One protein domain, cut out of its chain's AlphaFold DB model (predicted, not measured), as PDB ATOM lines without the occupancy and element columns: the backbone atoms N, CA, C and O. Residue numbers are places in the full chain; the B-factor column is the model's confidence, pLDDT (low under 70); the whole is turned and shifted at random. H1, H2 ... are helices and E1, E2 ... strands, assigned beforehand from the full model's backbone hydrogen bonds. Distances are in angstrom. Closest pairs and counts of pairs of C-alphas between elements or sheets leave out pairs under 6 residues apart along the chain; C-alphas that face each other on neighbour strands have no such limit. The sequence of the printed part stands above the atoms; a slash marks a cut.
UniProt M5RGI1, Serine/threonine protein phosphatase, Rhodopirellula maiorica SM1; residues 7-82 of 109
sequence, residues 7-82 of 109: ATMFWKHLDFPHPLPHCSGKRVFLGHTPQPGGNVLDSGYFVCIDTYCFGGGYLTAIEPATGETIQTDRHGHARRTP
ATOM      1  N   ALA A   7     135.430 150.201 152.298       87.44
ATOM      2  CA  ALA A   7     134.716 150.374 153.558       87.44
ATOM      3  C   ALA A   7     133.523 149.414 153.649       87.44
ATOM      4  O   ALA A   7     133.320 148.778 154.684       87.44
ATOM      5  N   THR A   8     132.794 149.230 152.549       85.88
ATOM      6  CA  THR A   8     131.712 148.245 152.451       85.88
ATOM      7  C   THR A   8     132.211 146.811 152.621       85.88
ATOM      8  O   THR A   8     131.539 146.016 153.276       85.88
ATOM      9  N   MET A   9     133.371 146.467 152.056       83.75
ATOM     10  CA  MET A   9     133.905 145.100 152.127       83.75
ATOM     11  C   MET A   9     134.415 144.714 153.520       83.75
ATOM     12  O   MET A   9     134.326 143.542 153.885       83.75
ATOM     13  N   PHE A  10     134.952 145.671 154.287       86.12
ATOM     14  CA  PHE A  10     135.682 145.364 155.525       86.12
ATOM     15  C   PHE A  10     135.052 145.921 156.803       86.12
ATOM     16  O   PHE A  10     135.161 145.286 157.850       86.12
ATOM     17  N   TRP A  11     134.410 147.089 156.736       87.81
ATOM     18  CA  TRP A  11     134.072 147.888 157.925       87.81
ATOM     19  C   TRP A  11     132.581 148.167 158.085       87.81
ATOM     20  O   TRP A  11     132.148 148.725 159.093       87.81
ATOM     21  N   LYS A  12     131.766 147.806 157.095       90.00
ATOM     22  CA  LYS A  12     130.331 148.040 157.171       90.00
ATOM     23  C   LYS A  12     129.682 147.103 158.187       90.00
ATOM     24  O   LYS A  12     129.805 145.882 158.103       90.00
ATOM     25  N   HIS A  13     128.955 147.696 159.127       92.12
ATOM     26  CA  HIS A  13     128.142 146.969 160.092       92.12
ATOM     27  C   HIS A  13     126.861 146.401 159.449       92.12
ATOM     28  O   HIS A  13     126.411 146.845 158.389       92.12
ATOM     29  N   LEU A  14     126.244 145.413 160.104       91.62
ATOM     30  CA  LEU A  14     124.899 144.938 159.776       91.62
ATOM     31  C   LEU A  14     123.839 145.938 160.249       91.62
ATOM     32  O   LEU A  14     123.217 145.762 161.299       91.62
ATOM     33  N   ASP A  15     123.607 146.964 159.443       88.44
ATOM     34  CA  ASP A  15     122.545 147.933 159.694       88.44
ATOM     35  C   ASP A  15     121.153 147.362 159.367       88.44
ATOM     36  O   ASP A  15     121.005 146.364 158.653       88.44
ATOM     37  N   PHE A  16     120.111 148.002 159.908       87.00
ATOM     38  CA  PHE A  16     118.728 147.757 159.501       87.00
ATOM     39  C   PHE A  16     118.369 148.652 158.295       87.00
ATOM     40  O   PHE A  16     118.676 149.845 158.326       87.00
ATOM     41  N   PRO A  17     117.671 148.136 157.266       91.25
ATOM     42  CA  PRO A  17     117.222 146.754 157.118       91.25
ATOM     43  C   PRO A  17     118.377 145.800 156.801       91.25
ATOM     44  O   PRO A  17     119.298 146.133 156.058       91.25
ATOM     45  N   HIS A  18     118.294 144.587 157.348       91.88
ATOM     46  CA  HIS A  18     119.299 143.558 157.109       91.88
ATOM     47  C   HIS A  18     119.339 143.127 155.636       91.88
ATOM     48  O   HIS A  18     118.307 143.159 154.954       91.88
ATOM     49  N   PRO A  19     120.509 142.687 155.135       90.62
ATOM     50  CA  PRO A  19     120.624 142.178 153.777       90.62
ATOM     51  C   PRO A  19     119.700 140.976 153.562       90.62
ATOM     52  O   PRO A  19     119.392 140.227 154.490       90.62
ATOM     53  N   LEU A  20     119.275 140.784 152.315       94.06
ATOM     54  CA  LEU A  20     118.523 139.603 151.899       94.06
ATOM     55  C   LEU A  20     119.439 138.365 151.816       94.06
ATOM     56  O   LEU A  20     120.663 138.513 151.722       94.06
ATOM     57  N   PRO A  21     118.875 137.141 151.809       96.31
ATOM     58  CA  PRO A  21     119.645 135.924 151.581       96.31
ATOM     59  C   PRO A  21     120.466 135.995 150.289       96.31
ATOM     60  O   PRO A  21     119.983 136.441 149.248       96.31
ATOM     61  N   HIS A  22     121.711 135.521 150.343       94.50
ATOM     62  CA  HIS A  22     122.569 135.477 149.164       94.50
ATOM     63  C   HIS A  22     122.019 134.482 148.127       94.50
ATOM     64  O   HIS A  22     121.538 133.404 148.478       94.50
ATOM     65  N   CYS A  23     122.149 134.799 146.836       95.31
ATOM     66  CA  CYS A  23     121.589 133.999 145.736       95.31
ATOM     67  C   CYS A  23     122.120 132.556 145.653       95.31
ATOM     68  O   CYS A  23     121.491 131.703 145.037       95.31
ATOM     69  N   SER A  24     123.260 132.262 146.283       96.62
ATOM     70  CA  SER A  24     123.810 130.902 146.374       96.62
ATOM     71  C   SER A  24     123.079 129.998 147.372       96.62
ATOM     72  O   SER A  24     123.396 128.813 147.444       96.62
ATOM     73  N   GLY A  25     122.187 130.548 148.203       95.06
ATOM     74  CA  GLY A  25     121.537 129.825 149.299       95.06
ATOM     75  C   GLY A  25     122.473 129.459 150.457       95.06
ATOM     76  O   GLY A  25     122.043 128.816 151.412       95.06
ATOM     77  N   LYS A  26     123.754 129.855 150.401       95.12
ATOM     78  CA  LYS A  26     124.705 129.606 151.489       95.12
ATOM     79  C   LYS A  26     124.418 130.526 152.670       95.12
ATOM     80  O   LYS A  26     124.180 131.719 152.494       95.12
ATOM     81  N   ARG A  27     124.527 129.963 153.872       94.69
ATOM     82  CA  ARG A  27     124.470 130.709 155.130       94.69
ATOM     83  C   ARG A  27     125.795 131.427 155.383       94.69
ATOM     84  O   ARG A  27     126.855 130.836 155.174       94.69
ATOM     85  N   VAL A  28     125.735 132.672 155.848       95.00
ATOM     86  CA  VAL A  28     126.925 133.497 156.126       95.00
ATOM     87  C   VAL A  28     127.128 133.649 157.632       95.00
ATOM     88  O   VAL A  28     126.206 134.029 158.343       95.00
ATOM     89  N   PHE A  29     128.340 133.385 158.114       95.75
ATOM     90  CA  PHE A  29     128.747 133.657 159.494       95.75
ATOM     91  C   PHE A  29     129.679 134.862 159.496       95.75
ATOM     92  O   PHE A  29     130.614 134.918 158.698       95.75
ATOM     93  N   LEU A  30     129.407 135.834 160.358       93.56
ATOM     94  CA  LEU A  30     130.085 137.126 160.347       93.56
ATOM     95  C   LEU A  30     130.274 137.677 161.767       93.56
ATOM     96  O   LEU A  30     129.642 137.223 162.723       93.56
ATOM     97  N   GLY A  31     131.167 138.655 161.896       93.75
ATOM     98  CA  GLY A  31     131.455 139.362 163.145       93.75
ATOM     99  C   GLY A  31     131.426 140.875 162.942       93.75
ATOM    100  O   GLY A  31     130.677 141.361 162.096       93.75
ATOM    101  N   HIS A  32     132.252 141.596 163.699       94.75
ATOM    102  CA  HIS A  32     132.467 143.050 163.637       94.75
ATOM    103  C   HIS A  32     131.274 143.933 164.037       94.75
ATOM    104  O   HIS A  32     131.489 145.009 164.583       94.75
ATOM    105  N   THR A  33     130.036 143.498 163.789       95.50
ATOM    106  CA  THR A  33     128.836 144.225 164.213       95.50
ATOM    107  C   THR A  33     128.459 143.825 165.638       95.50
ATOM    108  O   THR A  33     127.850 142.764 165.823       95.50
ATOM    109  N   PRO A  34     128.761 144.656 166.648       95.81
ATOM    110  CA  PRO A  34     128.586 144.274 168.038       95.81
ATOM    111  C   PRO A  34     127.120 143.986 168.357       95.81
ATOM    112  O   PRO A  34     126.236 144.756 167.987       95.81
ATOM    113  N   GLN A  35     126.878 142.902 169.094       96.50
ATOM    114  CA  GLN A  35     125.592 142.550 169.694       96.50
ATOM    115  C   GLN A  35     125.665 142.800 171.212       96.50
ATOM    116  O   GLN A  35     126.056 141.900 171.966       96.50
ATOM    117  N   PRO A  36     125.297 144.002 171.711       94.25
ATOM    118  CA  PRO A  36     125.524 144.393 173.108       94.25
ATOM    119  C   PRO A  36     124.754 143.546 174.126       94.25
ATOM    120  O   PRO A  36     125.163 143.433 175.276       94.25
ATOM    121  N   GLY A  37     123.659 142.900 173.705       93.12
ATOM    122  CA  GLY A  37     122.919 141.945 174.537       93.12
ATOM    123  C   GLY A  37     123.665 140.630 174.803       93.12
ATOM    124  O   GLY A  37     123.139 139.764 175.503       93.12
ATOM    125  N   GLY A  38     124.854 140.441 174.219       94.38
ATOM    126  CA  GLY A  38     125.680 139.244 174.378       94.38
ATOM    127  C   GLY A  38     125.118 138.000 173.682       94.38
ATOM    128  O   GLY A  38     125.644 136.903 173.867       94.38
ATOM    129  N   ASN A  39     124.045 138.142 172.903       95.19
ATOM    130  CA  ASN A  39     123.384 137.048 172.197       95.19
ATOM    131  C   ASN A  39     123.822 137.021 170.734       95.19
ATOM    132  O   ASN A  39     124.007 138.069 170.121       95.19
ATOM    133  N   VAL A  40     123.953 135.816 170.183       95.88
ATOM    134  CA  VAL A  40     124.143 135.619 168.744       95.88
ATOM    135  C   VAL A  40     122.896 136.113 168.011       95.88
ATOM    136  O   VAL A  40     121.780 135.743 168.382       95.88
ATOM    137  N   LEU A  41     123.087 136.927 166.973       95.38
ATOM    138  CA  LEU A  41     122.011 137.320 166.067       95.38
ATOM    139  C   LEU A  41     121.914 136.279 164.953       95.38
ATOM    140  O   LEU A  41     122.809 136.185 164.115       95.38
ATOM    141  N   ASP A  42     120.834 135.504 164.948       95.06
ATOM    142  CA  ASP A  42     120.563 134.478 163.941       95.06
ATOM    143  C   ASP A  42     119.315 134.846 163.130       95.06
ATOM    144  O   ASP A  42     118.202 134.862 163.656       95.06
ATOM    145  N   SER A  43     119.506 135.138 161.843       93.69
ATOM    146  CA  SER A  43     118.425 135.458 160.901       93.69
ATOM    147  C   SER A  43     118.024 134.252 160.032       93.69
ATOM    148  O   SER A  43     117.286 134.401 159.058       93.69
ATOM    149  N   GLY A  44     118.560 133.058 160.308       93.81
ATOM    150  CA  GLY A  44     118.375 131.838 159.517       93.81
ATOM    151  C   GLY A  44     119.325 131.727 158.317       93.81
ATOM    152  O   GLY A  44     119.884 130.660 158.072       93.81
ATOM    153  N   TYR A  45     119.581 132.828 157.604       95.06
ATOM    154  CA  TYR A  45     120.464 132.868 156.424       95.06
ATOM    155  C   TYR A  45     121.781 133.631 156.652       95.06
ATOM    156  O   TYR A  45     122.736 133.460 155.892       95.06
ATOM    157  N   PHE A  46     121.884 134.404 157.732       95.56
ATOM    158  CA  PHE A  46     123.162 134.844 158.283       95.56
ATOM    159  C   PHE A  46     123.166 134.717 159.806       95.56
ATOM    160  O   PHE A  46     122.108 134.668 160.438       95.56
ATOM    161  N   VAL A  47     124.370 134.676 160.375       96.75
ATOM    162  CA  VAL A  47     124.621 134.597 161.815       96.75
ATOM    163  C   VAL A  47     125.728 135.570 162.189       96.75
ATOM    164  O   VAL A  47     126.852 135.432 161.703       96.75
ATOM    165  N   CYS A  48     125.434 136.527 163.069       96.81
ATOM    166  CA  CYS A  48     126.445 137.397 163.661       96.81
ATOM    167  C   CYS A  48     126.865 136.862 165.035       96.81
ATOM    168  O   CYS A  48     126.042 136.776 165.950       96.81
ATOM    169  N   ILE A  49     128.148 136.515 165.176       97.62
ATOM    170  CA  ILE A  49     128.722 135.959 166.415       97.62
ATOM    171  C   ILE A  49     129.497 136.986 167.248       97.62
ATOM    172  O   ILE A  49     130.071 136.631 168.276       97.62
ATOM    173  N   ASP A  50     129.524 138.256 166.836       97.56
ATOM    174  CA  ASP A  50     130.136 139.321 167.630       97.56
ATOM    175  C   ASP A  50     129.237 139.682 168.815       97.56
ATOM    176  O   ASP A  50     128.424 140.600 168.778       97.56
ATOM    177  N   THR A  51     129.392 138.943 169.904       97.56
ATOM    178  CA  THR A  51     128.639 139.144 171.146       97.56
ATOM    179  C   THR A  51     129.307 140.148 172.074       97.56
ATOM    180  O   THR A  51     129.314 139.964 173.294       97.56
ATOM    181  N   TYR A  52     129.881 141.201 171.486       97.19
ATOM    182  CA  TYR A  52     130.431 142.358 172.183       97.19
ATOM    183  C   TYR A  52     131.602 142.025 173.119       97.19
ATOM    184  O   TYR A  52     131.738 142.592 174.203       97.19
ATOM    185  N   CYS A  53     132.478 141.106 172.695       96.31
ATOM    186  CA  CYS A  53     133.618 140.645 173.496       96.31
ATOM    187  C   CYS A  53     134.509 141.800 173.986       96.31
ATOM    188  O   CYS A  53     134.987 141.776 175.120       96.31
ATOM    189  N   PHE A  54     134.727 142.819 173.148       94.12
ATOM    190  CA  PHE A  54     135.591 143.951 173.492       94.12
ATOM    191  C   PHE A  54     134.969 144.892 174.540       94.12
ATOM    192  O   PHE A  54     135.698 145.585 175.244       94.12
ATOM    193  N   GLY A  55     133.638 144.916 174.651       94.12
ATOM    194  CA  GLY A  55     132.883 145.850 175.491       94.12
ATOM    195  C   GLY A  55     132.289 145.227 176.757       94.12
ATOM    196  O   GLY A  55     131.381 145.800 177.352       94.12
ATOM    197  N   GLY A  56     132.782 144.057 177.174       94.50
ATOM    198  CA  GLY A  56     132.310 143.362 178.380       94.50
ATOM    199  C   GLY A  56     131.245 142.292 178.136       94.50
ATOM    200  O   GLY A  56     130.702 141.754 179.097       94.50
ATOM    201  N   GLY A  57     130.959 141.969 176.873       96.25
ATOM    202  CA  GLY A  57     130.183 140.795 176.490       96.25
ATOM    203  C   GLY A  57     131.024 139.514 176.502       96.25
ATOM    204  O   GLY A  57     131.838 139.283 177.397       96.25
ATOM    205  N   TYR A  58     130.830 138.673 175.488       97.62
ATOM    206  CA  TYR A  58     131.437 137.342 175.418       97.62
ATOM    207  C   TYR A  58     132.272 137.150 174.154       97.62
ATOM    208  O   TYR A  58     131.923 137.670 173.091       97.62
ATOM    209  N   LEU A  59     133.324 136.337 174.257       97.44
ATOM    210  CA  LEU A  59     133.945 135.685 173.107       97.44
ATOM    211  C   LEU A  59     133.085 134.479 172.723       97.44
ATOM    212  O   LEU A  59     132.809 133.639 173.578       97.44
ATOM    213  N   THR A  60     132.665 134.394 171.461       97.44
ATOM    214  CA  THR A  60     131.740 133.356 170.985       97.44
ATOM    215  C   THR A  60     132.380 132.477 169.922       97.44
ATOM    216  O   THR A  60     132.958 132.977 168.959       97.44
ATOM    217  N   ALA A  61     132.215 131.167 170.076       96.06
ATOM    218  CA  ALA A  61     132.511 130.162 169.065       96.06
ATOM    219  C   ALA A  61     131.224 129.417 168.696       96.06
ATOM    220  O   ALA A  61     130.413 129.114 169.577       96.06
ATOM    221  N   ILE A  62     131.046 129.115 167.408       94.94
ATOM    222  CA  ILE A  62     129.904 128.350 166.900       94.94
ATOM    223  C   ILE A  62     130.367 127.244 165.948       94.94
ATOM    224  O   ILE A  62     131.196 127.493 165.077       94.94
ATOM    225  N   GLU A  63     129.814 126.042 166.095       94.81
ATOM    226  CA  GLU A  63     129.918 124.951 165.122       94.81
ATOM    227  C   GLU A  63     128.847 125.151 164.034       94.81
ATOM    228  O   GLU A  63     127.650 125.038 164.330       94.81
ATOM    229  N   PRO A  64     129.224 125.454 162.778       91.06
ATOM    230  CA  PRO A  64     128.266 125.809 161.733       91.06
ATOM    231  C   PRO A  64     127.254 124.711 161.392       91.06
ATOM    232  O   PRO A  64     126.125 125.035 161.017       91.06
ATOM    233  N   ALA A  65     127.639 123.434 161.508       90.44
ATOM    234  CA  ALA A  65     126.776 122.315 161.128       90.44
ATOM    235  C   ALA A  65     125.625 122.080 162.119       90.44
ATOM    236  O   ALA A  65     124.530 121.679 161.729       90.44
ATOM    237  N   THR A  66     125.872 122.323 163.403       88.56
ATOM    238  CA  THR A  66     124.960 121.970 164.504       88.56
ATOM    239  C   THR A  66     124.384 123.191 165.219       88.56
ATOM    240  O   THR A  66     123.447 123.064 166.009       88.56
ATOM    241  N   GLY A  67     124.964 124.372 164.993       88.88
ATOM    242  CA  GLY A  67     124.697 125.569 165.786       88.88
ATOM    243  C   GLY A  67     125.255 125.476 167.207       88.88
ATOM    244  O   GLY A  67     124.828 126.231 168.086       88.88
ATOM    245  N   GLU A  68     126.172 124.535 167.478       90.62
ATOM    246  CA  GLU A  68     126.762 124.405 168.803       90.62
ATOM    247  C   GLU A  68     127.549 125.640 169.208       90.62
ATOM    248  O   GLU A  68     128.551 125.957 168.598       90.62
ATOM    249  N   THR A  69     127.067 126.346 170.236       93.44
ATOM    250  CA  THR A  69     127.602 127.646 170.646       93.44
ATOM    251  C   THR A  69     128.241 127.555 172.023       93.44
ATOM    252  O   THR A  69     127.615 127.082 172.978       93.44
ATOM    253  N   ILE A  70     129.467 128.061 172.127       94.81
ATOM    254  CA  ILE A  70     130.190 128.276 173.381       94.81
ATOM    255  C   ILE A  70     130.471 129.771 173.490       94.81
ATOM    256  O   ILE A  70     130.883 130.404 172.521       94.81
ATOM    257  N   GLN A  71     130.248 130.331 174.675       96.94
ATOM    258  CA  GLN A  71     130.550 131.726 174.968       96.94
ATOM    259  C   GLN A  71     131.346 131.813 176.263       96.94
ATOM    260  O   GLN A  71     130.978 131.153 177.235       96.94
ATOM    261  N   THR A  72     132.391 132.633 176.304       97.25
ATOM    262  CA  THR A  72     133.191 132.866 177.516       97.25
ATOM    263  C   THR A  72     133.332 134.351 177.792       97.25
ATOM    264  O   THR A  72     133.516 135.141 176.865       97.25
ATOM    265  N   ASP A  73     133.229 134.742 179.059       95.94
ATOM    266  CA  ASP A  73     133.510 136.119 179.463       95.94
ATOM    267  C   ASP A  73     135.024 136.406 179.440       95.94
ATOM    268  O   ASP A  73     135.855 135.523 179.205       95.94
ATOM    269  N   ARG A  74     135.400 137.656 179.720       95.69
ATOM    270  CA  ARG A  74     136.807 138.089 179.772       95.69
ATOM    271  C   ARG A  74     137.647 137.425 180.872       95.69
ATOM    272  O   ARG A  74     138.865 137.566 180.863       95.69
ATOM    273  N   HIS A  75     137.004 136.783 181.844       95.75
ATOM    274  CA  HIS A  75     137.648 136.052 182.933       95.75
ATOM    275  C   HIS A  75     137.777 134.554 182.612       95.75
ATOM    276  O   HIS A  75     138.347 133.807 183.404       95.75
ATOM    277  N   GLY A  76     137.279 134.115 181.451       94.12
ATOM    278  CA  GLY A  76     137.294 132.721 181.022       94.12
ATOM    279  C   GLY A  76     136.113 131.899 181.543       94.12
ATOM    280  O   GLY A  76     136.099 130.680 181.359       94.12
ATOM    281  N   HIS A  77     135.103 132.513 182.166       95.06
ATOM    282  CA  HIS A  77     133.920 131.773 182.595       95.06
ATOM    283  C   HIS A  77     133.007 131.498 181.407       95.06
ATOM    284  O   HIS A  77     132.531 132.413 180.733       95.06
ATOM    285  N   ALA A  78     132.712 130.219 181.185       93.44
ATOM    286  CA  ALA A  78     131.727 129.816 180.197       93.44
ATOM    287  C   ALA A  78     130.328 130.311 180.599       93.44
ATOM    288  O   ALA A  78     129.854 130.062 181.715       93.44
ATOM    289  N   ARG A  79     129.638 130.973 179.667       91.12
ATOM    290  CA  ARG A  79     128.234 131.349 179.817       91.12
ATOM    291  C   ARG A  79     127.419 130.069 179.965       91.12
ATOM    292  O   ARG A  79     127.404 129.215 179.081       91.12
ATOM    293  N   ARG A  80     126.723 129.930 181.093       77.69
ATOM    294  CA  ARG A  80     125.806 128.808 181.312       77.69
ATOM    295  C   ARG A  80     124.554 129.027 180.472       77.69
ATOM    296  O   ARG A  80     123.634 129.714 180.904       77.69
ATOM    297  N   THR A  81     124.512 128.464 179.270       62.09
ATOM    298  CA  THR A  81     123.302 128.488 178.441       62.09
ATOM    299  C   THR A  81     122.320 127.429 178.961       62.09
ATOM    300  O   THR A  81     122.662 126.244 178.956       62.09
ATOM    301  N   PRO A  82     121.096 127.787 179.389       53.66
ATOM    302  CA  PRO A  82     120.171 126.828 180.005       53.66
ATOM    303  C   PRO A  82     119.701 125.693 179.074       53.66
ATOM    304  O   PRO A  82     119.309 124.631 179.549       53.66
TER     305      PRO A  82
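Overview. This is residues 7 to 82 of the 109 residues of the protein "Serine/threonine protein phosphatase" of Rhodopirellula maiorica SM1 (UniProt M5RGI1). This domain has little regular structure: it is mostly loop, with a short strand pair, E1 and E2, near the middle, the longer hairpin of E3 and E4 towards one end, and small helix H1 on the outside, away from the hairpin. Named elements, mostly strand, hold 20 of 76 printed residues, in the order H1, E1, E2, E3, E4. The whole is compact, with a radius of gyration of the C-alphas of 13.1 A and spans of 39 by 29 by 18 A.

Along the chain. H1, residues 7 to 10, begins at C-alpha 7 (134.716, 150.374, 153.558) and is 5.5 A long. E1 is residues 28 to 30, 6.4 A, and E2 residues 46 to 48, 6.8 A. E3, residues 59 to 63, measures 14.0 A; E4, residues 68 to 72, measures 13.7 A and ends at C-alpha 72 (133.191, 132.866, 177.516).

Arrangement. H1, apart from E2, is too short for an O i to N i+4 pair. E1 and E2 are parallel, with N 30 and O 47 2.9 A apart. E3 and E4 form an antiparallel hairpin, with N 63 and O 68 2.8 A apart.

Size, cuts and confidence. The printed part has no cut. Links H1 to E1 and E1 to E2 are long. Residues 81 to 82 have pLDDT under 70.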